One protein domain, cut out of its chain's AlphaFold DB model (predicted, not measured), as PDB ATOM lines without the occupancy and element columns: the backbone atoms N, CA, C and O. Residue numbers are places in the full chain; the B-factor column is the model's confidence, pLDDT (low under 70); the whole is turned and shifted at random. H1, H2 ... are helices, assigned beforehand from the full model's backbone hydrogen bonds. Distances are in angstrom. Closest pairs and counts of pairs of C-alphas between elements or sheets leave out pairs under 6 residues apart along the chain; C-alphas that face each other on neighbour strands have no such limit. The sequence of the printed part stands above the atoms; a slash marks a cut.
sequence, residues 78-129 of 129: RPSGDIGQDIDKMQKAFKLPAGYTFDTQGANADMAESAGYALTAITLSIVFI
ATOM      1  N   ARG A  78     -50.387 -15.601  -4.837       90.31
ATOM      2  CA  ARG A  78     -49.533 -16.768  -5.112       90.31
ATOM      3  C   ARG A  78     -48.153 -16.327  -5.627       90.31
ATOM      4  O   ARG A  78     -48.090 -15.323  -6.340       90.31
ATOM      5  N   PRO A  79     -47.067 -17.052  -5.300       85.62
ATOM      6  CA  PRO A  79     -45.733 -16.765  -5.827       85.62
ATOM      7  C   PRO A  79     -45.658 -16.911  -7.351       85.62
ATOM      8  O   PRO A  79     -46.317 -17.772  -7.935       85.62
ATOM      9  N   SER A  80     -44.792 -16.117  -7.985       82.62
ATOM     10  CA  SER A  80     -44.574 -16.133  -9.439       82.62
ATOM     11  C   SER A  80     -44.175 -17.515  -9.968       82.62
ATOM     12  O   SER A  80     -44.677 -17.936 -11.001       82.62
ATOM     13  N   GLY A  81     -43.365 -18.281  -9.230       82.56
ATOM     14  CA  GLY A  81     -42.952 -19.628  -9.647       82.56
ATOM     15  C   GLY A  81     -44.108 -20.612  -9.805       82.56
ATOM     16  O   GLY A  81     -44.171 -21.329 -10.801       82.56
ATOM     17  N   ASP A  82     -45.052 -20.608  -8.862       87.00
ATOM     18  CA  ASP A  82     -46.229 -21.480  -8.917       87.00
ATOM     19  C   ASP A  82     -47.126 -21.111 -10.104       87.00
ATOM     20  O   ASP A  82     -47.656 -21.982 -10.793       87.00
ATOM     21  N   ILE A  83     -47.276 -19.811 -10.364       89.62
ATOM     22  CA  ILE A  83     -48.049 -19.300 -11.501       89.62
ATOM     23  C   ILE A  83     -47.340 -19.620 -12.822       89.62
ATOM     24  O   ILE A  83     -47.997 -20.008 -13.786       89.62
ATOM     25  N   GLY A  84     -46.010 -19.520 -12.866       88.44
ATOM     26  CA  GLY A  84     -45.202 -19.895 -14.024       88.44
ATOM     27  C   GLY A  84     -45.402 -21.358 -14.424       88.44
ATOM     28  O   GLY A  84     -45.561 -21.649 -15.608       88.44
ATOM     29  N   GLN A  85     -45.500 -22.272 -13.452       89.38
ATOM     30  CA  GLN A  85     -45.814 -23.682 -13.725       89.38
ATOM     31  C   GLN A  85     -47.219 -23.875 -14.310       89.38
ATOM     32  O   GLN A  85     -47.418 -24.729 -15.175       89.38
ATOM     33  N   ASP A  86     -48.203 -23.108 -13.843       90.75
ATOM     34  CA  ASP A  86     -49.565 -23.172 -14.376       90.75
ATOM     35  C   ASP A  86     -49.636 -22.613 -15.807       90.75
ATOM     36  O   ASP A  86     -50.313 -23.193 -16.661       90.75
ATOM     37  N   ILE A  87     -48.887 -21.543 -16.095       90.12
ATOM     38  CA  ILE A  87     -48.748 -20.976 -17.442       90.12
ATOM     39  C   ILE A  87     -48.096 -21.990 -18.386       90.12
ATOM     40  O   ILE A  87     -48.640 -22.241 -19.458       90.12
ATOM     41  N   ASP A  88     -46.996 -22.631 -17.986       90.38
ATOM     42  CA  ASP A  88     -46.321 -23.652 -18.801       90.38
ATOM     43  C   ASP A  88     -47.249 -24.843 -19.118       90.38
ATOM     44  O   ASP A  88     -47.343 -25.289 -20.265       90.38
ATOM     45  N   LYS A  89     -48.030 -25.313 -18.133       93.88
ATOM     46  CA  LYS A  89     -49.058 -26.348 -18.363       93.88
ATOM     47  C   LYS A  89     -50.112 -25.893 -19.370       93.88
ATOM     48  O   LYS A  89     -50.495 -26.673 -20.244       93.88
ATOM     49  N   MET A  90     -50.584 -24.651 -19.258       92.50
ATOM     50  CA  MET A  90     -51.577 -24.090 -20.176       92.50
ATOM     51  C   MET A  90     -51.018 -23.971 -21.598       92.50
ATOM     52  O   MET A  90     -51.682 -24.387 -22.545       92.50
ATOM     53  N   GLN A  91     -49.790 -23.471 -21.744       93.19
ATOM     54  CA  GLN A  91     -49.108 -23.338 -23.032       93.19
ATOM     55  C   GLN A  91     -48.918 -24.697 -23.711       93.19
ATOM     56  O   GLN A  91     -49.196 -24.829 -24.900       93.19
ATOM     57  N   LYS A  92     -48.536 -25.736 -22.955       92.50
ATOM     58  CA  LYS A  92     -48.406 -27.113 -23.469       92.50
ATOM     59  C   LYS A  92     -49.741 -27.739 -23.874       92.50
ATOM     60  O   LYS A  92     -49.781 -28.554 -24.793       92.50
ATOM     61  N   ALA A  93     -50.826 -27.387 -23.187       95.50
ATOM     62  CA  ALA A  93     -52.166 -27.867 -23.517       95.50
ATOM     63  C   ALA A  93     -52.780 -27.128 -24.720       95.50
ATOM     64  O   ALA A  93     -53.636 -27.681 -25.417       95.50
ATOM     65  N   PHE A  94     -52.355 -25.889 -24.972       94.75
ATOM     66  CA  PHE A  94     -52.889 -25.057 -26.040       94.75
ATOM     67  C   PHE A  94     -52.232 -25.378 -27.388       94.75
ATOM     68  O   PHE A  94     -51.026 -25.242 -27.573       94.75
ATOM     69  N   LYS A  95     -53.043 -25.771 -28.374       94.12
ATOM     70  CA  LYS A  95     -52.554 -26.043 -29.731       94.12
ATOM     71  C   LYS A  95     -52.483 -24.753 -30.539       94.12
ATOM     72  O   LYS A  95     -53.495 -24.294 -31.067       94.12
ATOM     73  N   LEU A  96     -51.282 -24.198 -30.652       93.69
ATOM     74  CA  LEU A  96     -51.012 -23.078 -31.545       93.69
ATOM     75  C   LEU A  96     -51.041 -23.519 -33.022       93.69
ATOM     76  O   LEU A  96     -50.616 -24.634 -33.341       93.69
ATOM     77  N   PRO A  97     -51.527 -22.665 -33.944       94.88
ATOM     78  CA  PRO A  97     -51.341 -22.874 -35.376       94.88
ATOM     79  C   PRO A  97     -49.854 -22.900 -35.751       94.88
ATOM     80  O   PRO A  97     -49.001 -22.385 -35.029       94.88
ATOM     81  N   ALA A  98     -49.536 -23.462 -36.919       94.12
ATOM     82  CA  ALA A  98     -48.165 -23.473 -37.419       94.12
ATOM     83  C   ALA A  98     -47.602 -22.045 -37.545       94.12
ATOM     84  O   ALA A  98     -48.279 -21.150 -38.052       94.12
ATOM     85  N   GLY A  99     -46.355 -21.854 -37.100       92.25
ATOM     86  CA  GLY A  99     -45.664 -20.561 -37.135       92.25
ATOM     87  C   GLY A  99     -45.923 -19.648 -35.932       92.25
ATOM     88  O   GLY A  99     -45.476 -18.510 -35.960       92.25
ATOM     89  N   TYR A 100     -46.619 -20.126 -34.896       94.25
ATOM     90  CA  TYR A 100     -46.808 -19.401 -33.639       94.25
ATOM     91  C   TYR A 100     -46.097 -20.114 -32.495       94.25
ATOM     92  O   TYR A 100     -46.107 -21.344 -32.408       94.25
ATOM     93  N   THR A 101     -45.540 -19.329 -31.584       93.44
ATOM     94  CA  THR A 101     -44.905 -19.799 -30.355       93.44
ATOM     95  C   THR A 101     -45.389 -18.960 -29.179       93.44
ATOM     96  O   THR A 101     -45.880 -17.842 -29.345       93.44
ATOM     97  N   PHE A 102     -45.290 -19.527 -27.981       93.81
ATOM     98  CA  PHE A 102     -45.389 -18.748 -26.756       93.81
ATOM     99  C   PHE A 102     -43.989 -18.313 -26.340       93.81
ATOM    100  O   PHE A 102     -43.054 -19.107 -26.411       93.81
ATOM    101  N   ASP A 103     -43.880 -17.081 -25.860       91.62
ATOM    102  CA  ASP A 103     -42.687 -16.566 -25.205       91.62
ATOM    103  C   ASP A 103     -43.098 -15.956 -23.859       91.62
ATOM    104  O   ASP A 103     -43.969 -15.083 -23.798       91.62
ATOM    105  N   THR A 104     -42.537 -16.480 -22.769       91.19
ATOM    106  CA  THR A 104     -42.866 -16.048 -21.405       91.19
ATOM    107  C   THR A 104     -41.752 -15.151 -20.901       91.19
ATOM    108  O   THR A 104     -40.610 -15.583 -20.818       91.19
ATOM    109  N   GLN A 105     -42.100 -13.922 -20.526       90.25
ATOM    110  CA  GLN A 105     -41.153 -12.874 -20.143       90.25
ATOM    111  C   GLN A 105     -41.451 -12.324 -18.736       90.25
ATOM    112  O   GLN A 105     -42.451 -12.680 -18.104       90.25
ATOM    113  N   GLY A 106     -40.576 -11.447 -18.238       90.19
ATOM    114  CA  GLY A 106     -40.728 -10.773 -16.946       90.19
ATOM    115  C   GLY A 106     -40.424 -11.678 -15.751       90.19
ATOM    116  O   GLY A 106     -39.634 -12.612 -15.851       90.19
ATOM    117  N   ALA A 107     -41.093 -11.438 -14.619       88.38
ATOM    118  CA  ALA A 107     -40.746 -12.067 -13.339       88.38
ATOM    119  C   ALA A 107     -40.743 -13.610 -13.360       88.38
ATOM    120  O   ALA A 107     -39.997 -14.236 -12.610       88.38
ATOM    121  N   ASN A 108     -41.568 -14.237 -14.206       87.62
ATOM    122  CA  ASN A 108     -41.568 -15.693 -14.361       87.62
ATOM    123  C   ASN A 108     -40.319 -16.197 -15.103       87.62
ATOM    124  O   ASN A 108     -39.790 -17.244 -14.734       87.62
ATOM    125  N   ALA A 109     -39.846 -15.460 -16.112       89.81
ATOM    126  CA  ALA A 109     -38.613 -15.775 -16.830       89.81
ATOM    127  C   ALA A 109     -37.394 -15.597 -15.916       89.81
ATOM    128  O   ALA A 109     -36.605 -16.531 -15.765       89.81
ATOM    129  N   ASP A 110     -37.316 -14.467 -15.205       90.88
ATOM    130  CA  ASP A 110     -36.223 -14.163 -14.269       90.88
ATOM    131  C   ASP A 110     -36.104 -15.229 -13.163       90.88
ATOM    132  O   ASP A 110     -35.011 -15.654 -12.773       90.88
ATOM    133  N   MET A 111     -37.249 -15.698 -12.650       88.12
ATOM    134  CA  MET A 111     -37.297 -16.735 -11.620       88.12
ATOM    135  C   MET A 111     -36.860 -18.106 -12.153       88.12
ATOM    136  O   MET A 111     -36.178 -18.844 -11.436       88.12
ATOM    137  N   ALA A 112     -37.214 -18.447 -13.397       87.12
ATOM    138  CA  ALA A 112     -36.765 -19.681 -14.038       87.12
ATOM    139  C   ALA A 112     -35.248 -19.672 -14.286       87.12
ATOM    140  O   ALA A 112     -34.568 -20.660 -13.992       87.12
ATOM    141  N   GLU A 113     -34.706 -18.546 -14.753       90.69
ATOM    142  CA  GLU A 113     -33.268 -18.365 -14.958       90.69
ATOM    143  C   GLU A 113     -32.499 -18.486 -13.632       90.69
ATOM    144  O   GLU A 113     -31.549 -19.267 -13.516       90.69
ATOM    145  N   SER A 114     -32.979 -17.800 -12.590       92.00
ATOM    146  CA  SER A 114     -32.393 -17.847 -11.246       92.00
ATOM    147  C   SER A 114     -32.370 -19.265 -10.666       92.00
ATOM    148  O   SER A 114     -31.378 -19.669 -10.055       92.00
ATOM    149  N   ALA A 115     -33.433 -20.050 -10.872       88.19
ATOM    150  CA  ALA A 115     -33.476 -21.449 -10.446       88.19
ATOM    151  C   ALA A 115     -32.429 -22.308 -11.180       88.19
ATOM    152  O   ALA A 115     -31.782 -23.157 -10.561       88.19
ATOM    153  N   GLY A 116     -32.221 -22.054 -12.476       90.12
ATOM    154  CA  GLY A 116     -31.157 -22.676 -13.264       90.12
ATOM    155  C   GLY A 116     -29.766 -22.367 -12.710       90.12
ATOM    156  O   GLY A 116     -28.984 -23.290 -12.470       90.12
ATOM    157  N   TYR A 117     -29.472 -21.096 -12.421       94.12
ATOM    158  CA  TYR A 117     -28.196 -20.700 -11.815       94.12
ATOM    159  C   TYR A 117     -27.984 -21.272 -10.409       94.12
ATOM    160  O   TYR A 117     -26.868 -21.647 -10.051       94.12
ATOM    161  N   ALA A 118     -29.041 -21.384  -9.604       93.94
ATOM    162  CA  ALA A 118     -28.940 -22.016  -8.292       93.94
ATOM    163  C   ALA A 118     -28.556 -23.502  -8.415       93.94
ATOM    164  O   ALA A 118     -27.674 -23.980  -7.701       93.94
ATOM    165  N   LEU A 119     -29.168 -24.227  -9.357       94.69
ATOM    166  CA  LEU A 119     -28.852 -25.633  -9.634       94.69
ATOM    167  C   LEU A 119     -27.408 -25.833 -10.108       94.69
ATOM    168  O   LEU A 119     -26.731 -26.763  -9.650       94.69
ATOM    169  N   THR A 120     -26.915 -24.969 -10.999       94.31
ATOM    170  CA  THR A 120     -25.518 -25.043 -11.449       94.31
ATOM    171  C   THR A 120     -24.557 -24.757 -10.301       94.31
ATOM    172  O   THR A 120     -23.608 -25.518 -10.112       94.31
ATOM    173  N   ALA A 121     -24.834 -23.740  -9.478       96.06
ATOM    174  CA  ALA A 121     -24.025 -23.413  -8.307       96.06
ATOM    175  C   ALA A 121     -23.947 -24.583  -7.314       96.06
ATOM    176  O   ALA A 121     -22.846 -24.960  -6.915       96.06
ATOM    177  N   ILE A 122     -25.080 -25.214  -6.983       96.44
ATOM    178  CA  ILE A 122     -25.129 -26.386  -6.088       96.44
ATOM    179  C   ILE A 122     -24.277 -27.532  -6.641       96.44
ATOM    180  O   ILE A 122     -23.501 -28.146  -5.910       96.44
ATOM    181  N   THR A 123     -24.394 -27.808  -7.940       95.56
ATOM    182  CA  THR A 123     -23.638 -28.885  -8.589       95.56
ATOM    183  C   THR A 123     -22.134 -28.621  -8.523       95.56
ATOM    184  O   THR A 123     -21.367 -29.514  -8.169       95.56
ATOM    185  N   LEU A 124     -21.705 -27.385  -8.799       96.12
ATOM    186  CA  LEU A 124     -20.298 -26.995  -8.687       96.12
ATOM    187  C   LEU A 124     -19.806 -27.093  -7.242       96.12
ATOM    188  O   LEU A 124     -18.729 -27.632  -7.013       96.12
ATOM    189  N   SER A 125     -20.595 -26.644  -6.262       96.06
ATOM    190  CA  SER A 125     -20.234 -26.775  -4.847       96.06
ATOM    191  C   SER A 125     -19.974 -28.226  -4.440       96.06
ATOM    192  O   SER A 125     -19.050 -28.466  -3.676       96.06
ATOM    193  N   ILE A 126     -20.735 -29.188  -4.969       95.25
ATOM    194  CA  ILE A 126     -20.515 -30.618  -4.697       95.25
ATOM    195  C   ILE A 126     -19.218 -31.125  -5.342       95.25
ATOM    196  O   ILE A 126     -18.543 -31.960  -4.757       95.25
ATOM    197  N   VAL A 127     -18.872 -30.646  -6.539       94.81
ATOM    198  CA  VAL A 127     -17.668 -31.082  -7.274       94.81
ATOM    199  C   VAL A 127     -16.379 -30.484  -6.698       94.81
ATOM    200  O   VAL A 127     -15.329 -31.115  -6.779       94.81
ATOM    201  N   PHE A 128     -16.442 -29.262  -6.168       91.62
ATOM    202  CA  PHE A 128     -15.283 -28.535  -5.632       91.62
ATOM    203  C   PHE A 128     -15.030 -28.758  -4.130       91.62
ATOM    204  O   PHE A 128     -14.048 -28.224  -3.610       91.62
ATOM    205  N   ILE A 129     -15.898 -29.508  -3.443       73.88
ATOM    206  CA  ILE A 129     -15.658 -30.048  -2.093       73.88
ATOM    207  C   ILE A 129     -14.872 -31.353  -2.206       73.88
ATOM    208  O   ILE A 129     -13.904 -31.507  -1.429       73.88
TER     209      ILE A 129
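This is residues 78 to 129 of the 129 residues of the protein "AcrB/AcrD/AcrF family protein" of Enterobacteriaceae bacterium TzEc077 (UniProt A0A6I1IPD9). Two helices meet near their first residues in a wide V or L: a shorter H1 on one side of the corner and a long, straight H2 on the other. A long loop, residues 94 to 106, leaves the far end of H1, turns and folds back to the corner where H2 begins; its residues 95 to 100 stick out, and so do residues 116 to 129, of which 116 to 128 belong to H2. The printed part has 52 residues with two named helices, H1 then H2, and no named strand; the class is all helix. The whole is only just extended, close to loose, with a radius of gyration of the C-alphas of 15.0 A and spans of 49 by 28 by 17 A.

Start at Arg 78 and go on to C-alpha 80 at (-44.574, -16.133, -9.439), where H1 begins; it runs through residues 80 to 93, 19.8 A from first to last C-alpha. Find C-alpha 107 at (-40.746, -12.067, -13.339): from there H2 runs through residues 107 to 128, 31.3 A, to C-alpha 128 at (-15.283, -28.535, -5.632).

Look at residues 80 to 84 of H1 and residues 107 to 112 of H2, the parts with which the two helices touch. Their closest C-alphas are those of Gly 84 and Asn 108, 5.6 A apart. The lines of H1 and H2 stand about perpendicular, at 74 degrees. In both helices every O i to N i+4 pair is within hydrogen-bond range.

The two C-alphas farthest apart are those of Pro 97 and Ile 129, 49.3 A. The link from H1 to H2, 13 residues, is long. The printed part has no cut and ends at the chain's last residue, 129. Mean pLDDT of the printed part is 91.3, and no printed residue is under 70.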